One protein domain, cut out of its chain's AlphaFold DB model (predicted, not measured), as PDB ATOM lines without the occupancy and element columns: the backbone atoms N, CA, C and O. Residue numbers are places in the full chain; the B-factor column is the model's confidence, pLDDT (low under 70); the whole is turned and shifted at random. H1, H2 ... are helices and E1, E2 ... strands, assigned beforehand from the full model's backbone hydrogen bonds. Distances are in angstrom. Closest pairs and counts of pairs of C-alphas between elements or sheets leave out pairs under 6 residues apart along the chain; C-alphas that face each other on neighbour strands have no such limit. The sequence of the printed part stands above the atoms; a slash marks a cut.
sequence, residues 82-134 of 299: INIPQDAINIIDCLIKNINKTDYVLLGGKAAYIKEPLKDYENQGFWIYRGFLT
ATOM      1  N   ILE A  82     -15.112 -33.793 -14.367       73.56
ATOM      2  CA  ILE A  82     -13.910 -34.610 -14.572       73.56
ATOM      3  C   ILE A  82     -14.069 -35.986 -13.906       73.56
ATOM      4  O   ILE A  82     -13.583 -36.978 -14.439       73.56
ATOM      5  N   ASN A  83     -14.809 -36.067 -12.796       79.25
ATOM      6  CA  ASN A  83     -14.904 -37.266 -11.958       79.25
ATOM      7  C   ASN A  83     -16.253 -37.988 -12.113       79.25
ATOM      8  O   ASN A  83     -16.732 -38.631 -11.181       79.25
ATOM      9  N   ILE A  84     -16.901 -37.850 -13.273       85.62
ATOM     10  CA  ILE A  84     -18.199 -38.480 -13.531       85.62
ATOM     11  C   ILE A  84     -18.034 -40.011 -13.559       85.62
ATOM     12  O   ILE A  84     -17.243 -40.510 -14.363       85.62
ATOM     13  N   PRO A  85     -18.818 -40.780 -12.776       89.81
ATOM     14  CA  PRO A  85     -18.766 -42.241 -12.773       89.81
ATOM     15  C   PRO A  85     -19.475 -42.807 -14.013       89.81
ATOM     16  O   PRO A  85     -20.602 -43.308 -13.953       89.81
ATOM     17  N   GLN A  86     -18.814 -42.689 -15.168       87.19
ATOM     18  CA  GLN A  86     -19.377 -43.000 -16.484       87.19
ATOM     19  C   GLN A  86     -19.860 -44.449 -16.594       87.19
ATOM     20  O   GLN A  86     -20.914 -44.702 -17.178       87.19
ATOM     21  N   ASP A  87     -19.139 -45.388 -15.990       88.44
ATOM     22  CA  ASP A  87     -19.479 -46.809 -16.033       88.44
ATOM     23  C   ASP A  87     -20.778 -47.120 -15.283       88.44
ATOM     24  O   ASP A  87     -21.648 -47.814 -15.812       88.44
ATOM     25  N   ALA A  88     -20.974 -46.535 -14.097       89.75
ATOM     26  CA  ALA A  88     -22.217 -46.687 -13.341       89.75
ATOM     27  C   ALA A  88     -23.419 -46.093 -14.099       89.75
ATOM     28  O   ALA A  88     -24.495 -46.691 -14.135       89.75
ATOM     29  N   ILE A  89     -23.228 -44.953 -14.769       88.69
ATOM     30  CA  ILE A  89     -24.263 -44.315 -15.598       88.69
ATOM     31  C   ILE A  89     -24.622 -45.197 -16.790       88.69
ATOM     32  O   ILE A  89     -25.801 -45.387 -17.073       88.69
ATOM     33  N   ASN A  90     -23.619 -45.761 -17.465       86.19
ATOM     34  CA  ASN A  90     -23.828 -46.660 -18.596       86.19
ATOM     35  C   ASN A  90     -24.615 -47.915 -18.180       86.19
ATOM     36  O   ASN A  90     -25.476 -48.366 -18.936       86.19
ATOM     37  N   ILE A  91     -24.365 -48.455 -16.980       87.06
ATOM     38  CA  ILE A  91     -25.129 -49.588 -16.434       87.06
ATOM     39  C   ILE A  91     -26.590 -49.211 -16.198       87.06
ATOM     40  O   ILE A  91     -27.474 -49.946 -16.628       87.06
ATOM     41  N   ILE A  92     -26.864 -48.075 -15.554       86.31
ATOM     42  CA  ILE A  92     -28.247 -47.641 -15.296       86.31
ATOM     43  C   ILE A  92     -28.979 -47.346 -16.605       86.31
ATOM     44  O   ILE A  92     -30.126 -47.751 -16.781       86.31
ATOM     45  N   ASP A  93     -28.310 -46.685 -17.549       83.38
ATOM     46  CA  ASP A  93     -28.848 -46.418 -18.883       83.38
ATOM     47  C   ASP A  93     -29.174 -47.724 -19.629       83.38
ATOM     48  O   ASP A  93     -30.214 -47.833 -20.276       83.38
ATOM     49  N   CYS A  94     -28.321 -48.744 -19.496       82.06
ATOM     50  CA  CYS A  94     -28.574 -50.087 -20.012       82.06
ATOM     51  C   CYS A  94     -29.790 -50.733 -19.329       82.06
ATOM     52  O   CYS A  94     -30.680 -51.245 -20.008       82.06
ATOM     53  N   LEU A  95     -29.868 -50.672 -18.000       83.25
ATOM     54  CA  LEU A  95     -30.939 -51.271 -17.210       83.25
ATOM     55  C   LEU A  95     -32.315 -50.686 -17.552       83.25
ATOM     56  O   LEU A  95     -33.234 -51.441 -17.858       83.25
ATOM     57  N   ILE A  96     -32.443 -49.356 -17.594       78.50
ATOM     58  CA  ILE A  96     -33.700 -48.666 -17.944       78.50
ATOM     59  C   ILE A  96     -34.212 -49.117 -19.319       78.50
ATOM     60  O   ILE A  96     -35.412 -49.312 -19.513       78.50
ATOM     61  N   LYS A  97     -33.306 -49.331 -20.278       73.69
ATOM     62  CA  LYS A  97     -33.672 -49.827 -21.613       73.69
ATOM     63  C   LYS A  97     -34.119 -51.281 -21.584       73.69
ATOM     64  O   LYS A  97     -35.030 -51.650 -22.314       73.69
ATOM     65  N   ASN A  98     -33.471 -52.109 -20.765       74.75
ATOM     66  CA  ASN A  98     -33.763 -53.535 -20.696       74.75
ATOM     67  C   ASN A  98     -35.094 -53.836 -19.996       74.75
ATOM     68  O   ASN A  98     -35.760 -54.782 -20.404       74.75
ATOM     69  N   ILE A  99     -35.517 -53.012 -19.030       70.44
ATOM     70  CA  ILE A  99     -36.838 -53.134 -18.380       70.44
ATOM     71  C   ILE A  99     -37.978 -53.081 -19.408       70.44
ATOM     72  O   ILE A  99     -38.976 -53.773 -19.259       70.44
ATOM     73  N   ASN A 100     -37.804 -52.317 -20.486       66.62
ATOM     74  CA  ASN A 100     -38.826 -52.115 -21.508       66.62
ATOM     75  C   ASN A 100     -38.734 -53.107 -22.688       66.62
ATOM     76  O   ASN A 100     -39.457 -52.955 -23.668       66.62
ATOM     77  N   LYS A 101     -37.850 -54.116 -22.647       67.88
ATOM     78  CA  LYS A 101     -37.624 -55.026 -23.793       67.88
ATOM     79  C   LYS A 101     -38.801 -55.940 -24.125       67.88
ATOM     80  O   LYS A 101     -38.879 -56.431 -25.249       67.88
ATOM     81  N   THR A 102     -39.687 -56.207 -23.170       69.31
ATOM     82  CA  THR A 102     -40.881 -57.028 -23.417       69.31
ATOM     83  C   THR A 102     -41.849 -56.322 -24.352       69.31
ATOM     84  O   THR A 102     -42.362 -56.955 -25.273       69.31
ATOM     85  N   ASP A 103     -42.013 -55.009 -24.186       71.56
ATOM     86  CA  ASP A 103     -43.055 -54.233 -24.865       71.56
ATOM     87  C   ASP A 103     -42.505 -53.386 -26.022       71.56
ATOM     88  O   ASP A 103     -43.258 -52.970 -26.905       71.56
ATOM     89  N   TYR A 104     -41.184 -53.171 -26.063       77.31
ATOM     90  CA  TYR A 104     -40.533 -52.292 -27.031       77.31
ATOM     91  C   TYR A 104     -39.360 -52.953 -27.763       77.31
ATOM     92  O   TYR A 104     -38.566 -53.700 -27.192       77.31
ATOM     93  N   VAL A 105     -39.199 -52.589 -29.036       80.56
ATOM     94  CA  VAL A 105     -38.035 -52.910 -29.865       80.56
ATOM     95  C   VAL A 105     -37.006 -51.790 -29.741       80.56
ATOM     96  O   VAL A 105     -37.298 -50.622 -30.005       80.56
ATOM     97  N   LEU A 106     -35.781 -52.137 -29.347       75.12
ATOM     98  CA  LEU A 106     -34.676 -51.187 -29.232       75.12
ATOM     99  C   LEU A 106     -33.920 -51.079 -30.563       75.12
ATOM    100  O   LEU A 106     -33.384 -52.071 -31.052       75.12
ATOM    101  N   LEU A 107     -33.805 -49.867 -31.108       73.25
ATOM    102  CA  LEU A 107     -33.039 -49.568 -32.324       73.25
ATOM    103  C   LEU A 107     -31.942 -48.531 -32.037       73.25
ATOM    104  O   LEU A 107     -32.158 -47.510 -31.376       73.25
ATOM    105  N   GLY A 108     -30.724 -48.799 -32.522       65.50
ATOM    106  CA  GLY A 108     -29.587 -47.870 -32.427       65.50
ATOM    107  C   GLY A 108     -29.128 -47.543 -30.997       65.50
ATOM    108  O   GLY A 108     -28.501 -46.509 -30.765       65.50
ATOM    109  N   GLY A 109     -29.480 -48.378 -30.016       64.88
ATOM    110  CA  GLY A 109     -29.045 -48.259 -28.621       64.88
ATOM    111  C   GLY A 109     -29.651 -47.096 -27.823       64.88
ATOM    112  O   GLY A 109     -29.317 -46.949 -26.648       64.88
ATOM    113  N   LYS A 110     -30.524 -46.265 -28.410       67.00
ATOM    114  CA  LYS A 110     -31.136 -45.101 -27.728       67.00
ATOM    115  C   LYS A 110     -32.644 -44.985 -27.916       67.00
ATOM    116  O   LYS A 110     -33.295 -44.394 -27.059       67.00
ATOM    117  N   ALA A 111     -33.174 -45.497 -29.022       73.75
ATOM    118  CA  ALA A 111     -34.583 -45.385 -29.353       73.75
ATOM    119  C   ALA A 111     -35.301 -46.705 -29.056       73.75
ATOM    120  O   ALA A 111     -34.808 -47.774 -29.417       73.75
ATOM    121  N   ALA A 112     -36.447 -46.611 -28.394       77.50
ATOM    122  CA  ALA A 112     -37.353 -47.719 -28.130       77.50
ATOM    123  C   ALA A 112     -38.655 -47.471 -28.892       77.50
ATOM    124  O   ALA A 112     -39.194 -46.367 -28.828       77.50
ATOM    125  N   TYR A 113     -39.154 -48.477 -29.602       80.06
ATOM    126  CA  TYR A 113     -40.364 -48.391 -30.419       80.06
ATOM    127  C   TYR A 113     -41.371 -49.444 -29.991       80.06
ATOM    128  O   TYR A 113     -40.977 -50.543 -29.615       80.06
ATOM    129  N   ILE A 114     -42.660 -49.123 -30.053       80.50
ATOM    130  CA  ILE A 114     -43.698 -50.148 -29.905       80.50
ATOM    131  C   ILE A 114     -43.585 -51.162 -31.052       80.50
ATOM    132  O   ILE A 114     -43.111 -50.822 -32.136       80.50
ATOM    133  N   LYS A 115     -43.992 -52.411 -30.813       83.81
ATOM    134  CA  LYS A 115     -43.871 -53.493 -31.808       83.81
ATOM    135  C   LYS A 115     -44.803 -53.331 -33.010       83.81
ATOM    136  O   LYS A 115     -44.508 -53.867 -34.072       83.81
ATOM    137  N   GLU A 116     -45.892 -52.586 -32.849       84.38
ATOM    138  CA  GLU A 116     -46.915 -52.394 -33.879       84.38
ATOM    139  C   GLU A 116     -46.854 -50.980 -34.481       84.38
ATOM    140  O   GLU A 116     -46.577 -50.011 -33.762       84.38
ATOM    141  N   PRO A 117     -47.090 -50.827 -35.796       87.31
ATOM    142  CA  PRO A 117     -47.082 -49.520 -36.433       87.31
ATOM    143  C   PRO A 117     -48.286 -48.687 -35.975       87.31
ATOM    144  O   PRO A 117     -49.408 -49.166 -35.868       87.31
ATOM    145  N   LEU A 118     -48.056 -47.394 -35.748       73.00
ATOM    146  CA  LEU A 118     -49.118 -46.423 -35.484       73.00
ATOM    147  C   LEU A 118     -49.935 -46.129 -36.749       73.00
ATOM    148  O   LEU A 118     -51.133 -45.870 -36.665       73.00
ATOM    149  N   LYS A 119     -49.258 -46.079 -37.900       76.62
ATOM    150  CA  LYS A 119     -49.867 -45.911 -39.221       76.62
ATOM    151  C   LYS A 119     -49.066 -46.667 -40.265       76.62
ATOM    152  O   LYS A 119     -47.839 -46.558 -40.303       76.62
ATOM    153  N   ASP A 120     -49.775 -47.341 -41.143       87.00
ATOM    154  CA  ASP A 120     -49.273 -48.053 -42.299       87.00
ATOM    155  C   ASP A 120     -49.538 -47.251 -43.584       87.00
ATOM    156  O   ASP A 120     -50.643 -46.788 -43.856       87.00
ATOM    157  N   TYR A 121     -48.498 -47.045 -44.392       84.44
ATOM    158  CA  TYR A 121     -48.618 -46.500 -45.745       84.44
ATOM    159  C   TYR A 121     -48.090 -47.540 -46.726       84.44
ATOM    160  O   TYR A 121     -47.067 -47.344 -47.383       84.44
ATOM    161  N   GLU A 122     -48.785 -48.674 -46.797       84.06
ATOM    162  CA  GLU A 122     -48.376 -49.846 -47.578       84.06
ATOM    163  C   GLU A 122     -48.092 -49.490 -49.048       84.06
ATOM    164  O   GLU A 122     -47.015 -49.782 -49.563       84.06
ATOM    165  N   ASN A 123     -48.967 -48.694 -49.672       85.56
ATOM    166  CA  ASN A 123     -48.810 -48.218 -51.055       85.56
ATOM    167  C   ASN A 123     -47.613 -47.271 -51.283       85.56
ATOM    168  O   ASN A 123     -47.281 -46.966 -52.424       85.56
ATOM    169  N   GLN A 124     -46.993 -46.757 -50.219       87.00
ATOM    170  CA  GLN A 124     -45.857 -45.827 -50.278       87.00
ATOM    171  C   GLN A 124     -44.563 -46.461 -49.742       87.00
ATOM    172  O   GLN A 124     -43.519 -45.811 -49.747       87.00
ATOM    173  N   GLY A 125     -44.616 -47.722 -49.295       88.62
ATOM    174  CA  GLY A 125     -43.449 -48.489 -48.862       88.62
ATOM    175  C   GLY A 125     -42.875 -48.086 -47.501       88.62
ATOM    176  O   GLY A 125     -41.692 -48.319 -47.259       88.62
ATOM    177  N   PHE A 126     -43.663 -47.471 -46.611       83.81
ATOM    178  CA  PHE A 126     -43.196 -47.155 -45.256       83.81
ATOM    179  C   PHE A 126     -44.300 -47.251 -44.200       83.81
ATOM    180  O   PHE A 126     -45.471 -46.975 -44.454       83.81
ATOM    181  N   TRP A 127     -43.900 -47.577 -42.973       89.69
ATOM    182  CA  TRP A 127     -44.762 -47.580 -41.792       89.69
ATOM    183  C   TRP A 127     -44.206 -46.630 -40.732       89.69
ATOM    184  O   TRP A 127     -42.996 -46.418 -40.629       89.69
ATOM    185  N   ILE A 128     -45.093 -46.038 -39.937       75.44
ATOM    186  CA  ILE A 128     -44.736 -45.124 -38.852       75.44
ATOM    187  C   ILE A 128     -44.915 -45.848 -37.527       75.44
ATOM    188  O   ILE A 128     -46.029 -46.208 -37.162       75.44
ATOM    189  N   TYR A 129     -43.833 -45.971 -36.765       85.38
ATOM    190  CA  TYR A 129     -43.846 -46.520 -35.413       85.38
ATOM    191  C   TYR A 129     -43.751 -45.404 -34.376       85.38
ATOM    192  O   TYR A 129     -42.992 -44.444 -34.538       85.38
ATOM    193  N   ARG A 130     -44.502 -45.538 -33.280       72.06
ATOM    194  CA  ARG A 130     -44.342 -44.665 -32.114       72.06
ATOM    195  C   ARG A 130     -43.179 -45.169 -31.264       72.06
ATOM    196  O   ARG A 130     -42.957 -46.368 -31.129       72.06
ATOM    197  N   GLY A 131     -42.437 -44.252 -30.669       74.19
ATOM    198  CA  GLY A 131     -41.326 -44.607 -29.805       74.19
ATOM    199  C   GLY A 131     -40.890 -43.444 -28.938       74.19
ATOM    200  O   GLY A 131     -41.475 -42.360 -28.983       74.19
ATOM    201  N   PHE A 132     -39.850 -43.676 -28.155       71.31
ATOM    202  CA  PHE A 132     -39.230 -42.668 -27.315       71.31
ATOM    203  C   PHE A 132     -37.711 -42.843 -27.277       71.31
ATOM    204  O   PHE A 132     -37.162 -43.891 -27.613       71.31
ATOM    205  N   LEU A 133     -37.030 -41.782 -26.847       73.25
ATOM    206  CA  LEU A 133     -35.598 -41.768 -26.570       73.25
ATOM    207  C   LEU A 133     -35.410 -41.645 -25.057       73.25
ATOM    208  O   LEU A 133     -35.944 -40.718 -24.450       73.25
ATOM    209  N   THR A 134     -34.623 -42.536 -24.456       70.81
ATOM    210  CA  THR A 134     -34.240 -42.448 -23.036       70.81
ATOM    211  C   THR A 134     -32.739 -42.265 -22.889       70.81
ATOM    212  O   THR A 134     -31.959 -42.872 -23.626       70.81
TER     213      THR A 134
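Overview. This is residues 82 to 134 of the 299 residues of the protein "PAZ domain-containing protein" of Dibothriocephalus latus (UniProt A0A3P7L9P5). A helix and a narrow, strongly twisted three-stranded sheet follow one another along a rod: H1 grazes the sheet with its residues 97 to 98, while residues 82 to 92 stick out. The sheet is a long hairpin of E2 and E3, with short E1 beside residues 111 to 114 of E2. The printed part has 53 residues, with one named helix and three named strands in the order H1 E1 E2 E3; the sheet's order is E1 - E2 - E3, antiparallel, and the class is mixed, helices and strands. It is only just extended, close to loose, with a radius of gyration of the C-alphas of 15.1 A and spans of 53 by 24 by 11 A.

Arrangement. H1, residues 86 to 99, is on the sheet but only grazes it; its closest C-alphas to E1, residues 104 to 107, are those of Lys 97 and Leu 106, 7.8 A apart. Every O i to N i+4 pair in H1 is within hydrogen-bond range. E1, an edge strand, forms a hairpin with E2, residues 111 to 121, N 105 and O 113 being 2.8 A apart. E2, the inner strand, bends by 82 degrees at residue 115. E2 and E3, residues 126 to 133, form a second hairpin, with N 118 and O 128 2.7 A apart. The three strands make a meander, each the antiparallel neighbour of the one before.

Along the chain. H1 begins at C-alpha 86 (-19.377, -43.000, -16.484) and is 20.3 A long. E1 measures 9.6 A and E2 21.6 A. E3, 20.9 A long, bends by 57 degrees at residue 130 and ends at C-alpha 133 (-35.598, -41.768, -26.570).

Size, cuts and confidence. The C-alphas farthest apart, of Asn 83 and Asn 123, are 52.9 A apart. The printed part has no cut, and its three links are tight. Mean pLDDT of the printed part is 79.2; residues 100 to 102 and 108 to 110 are under 70.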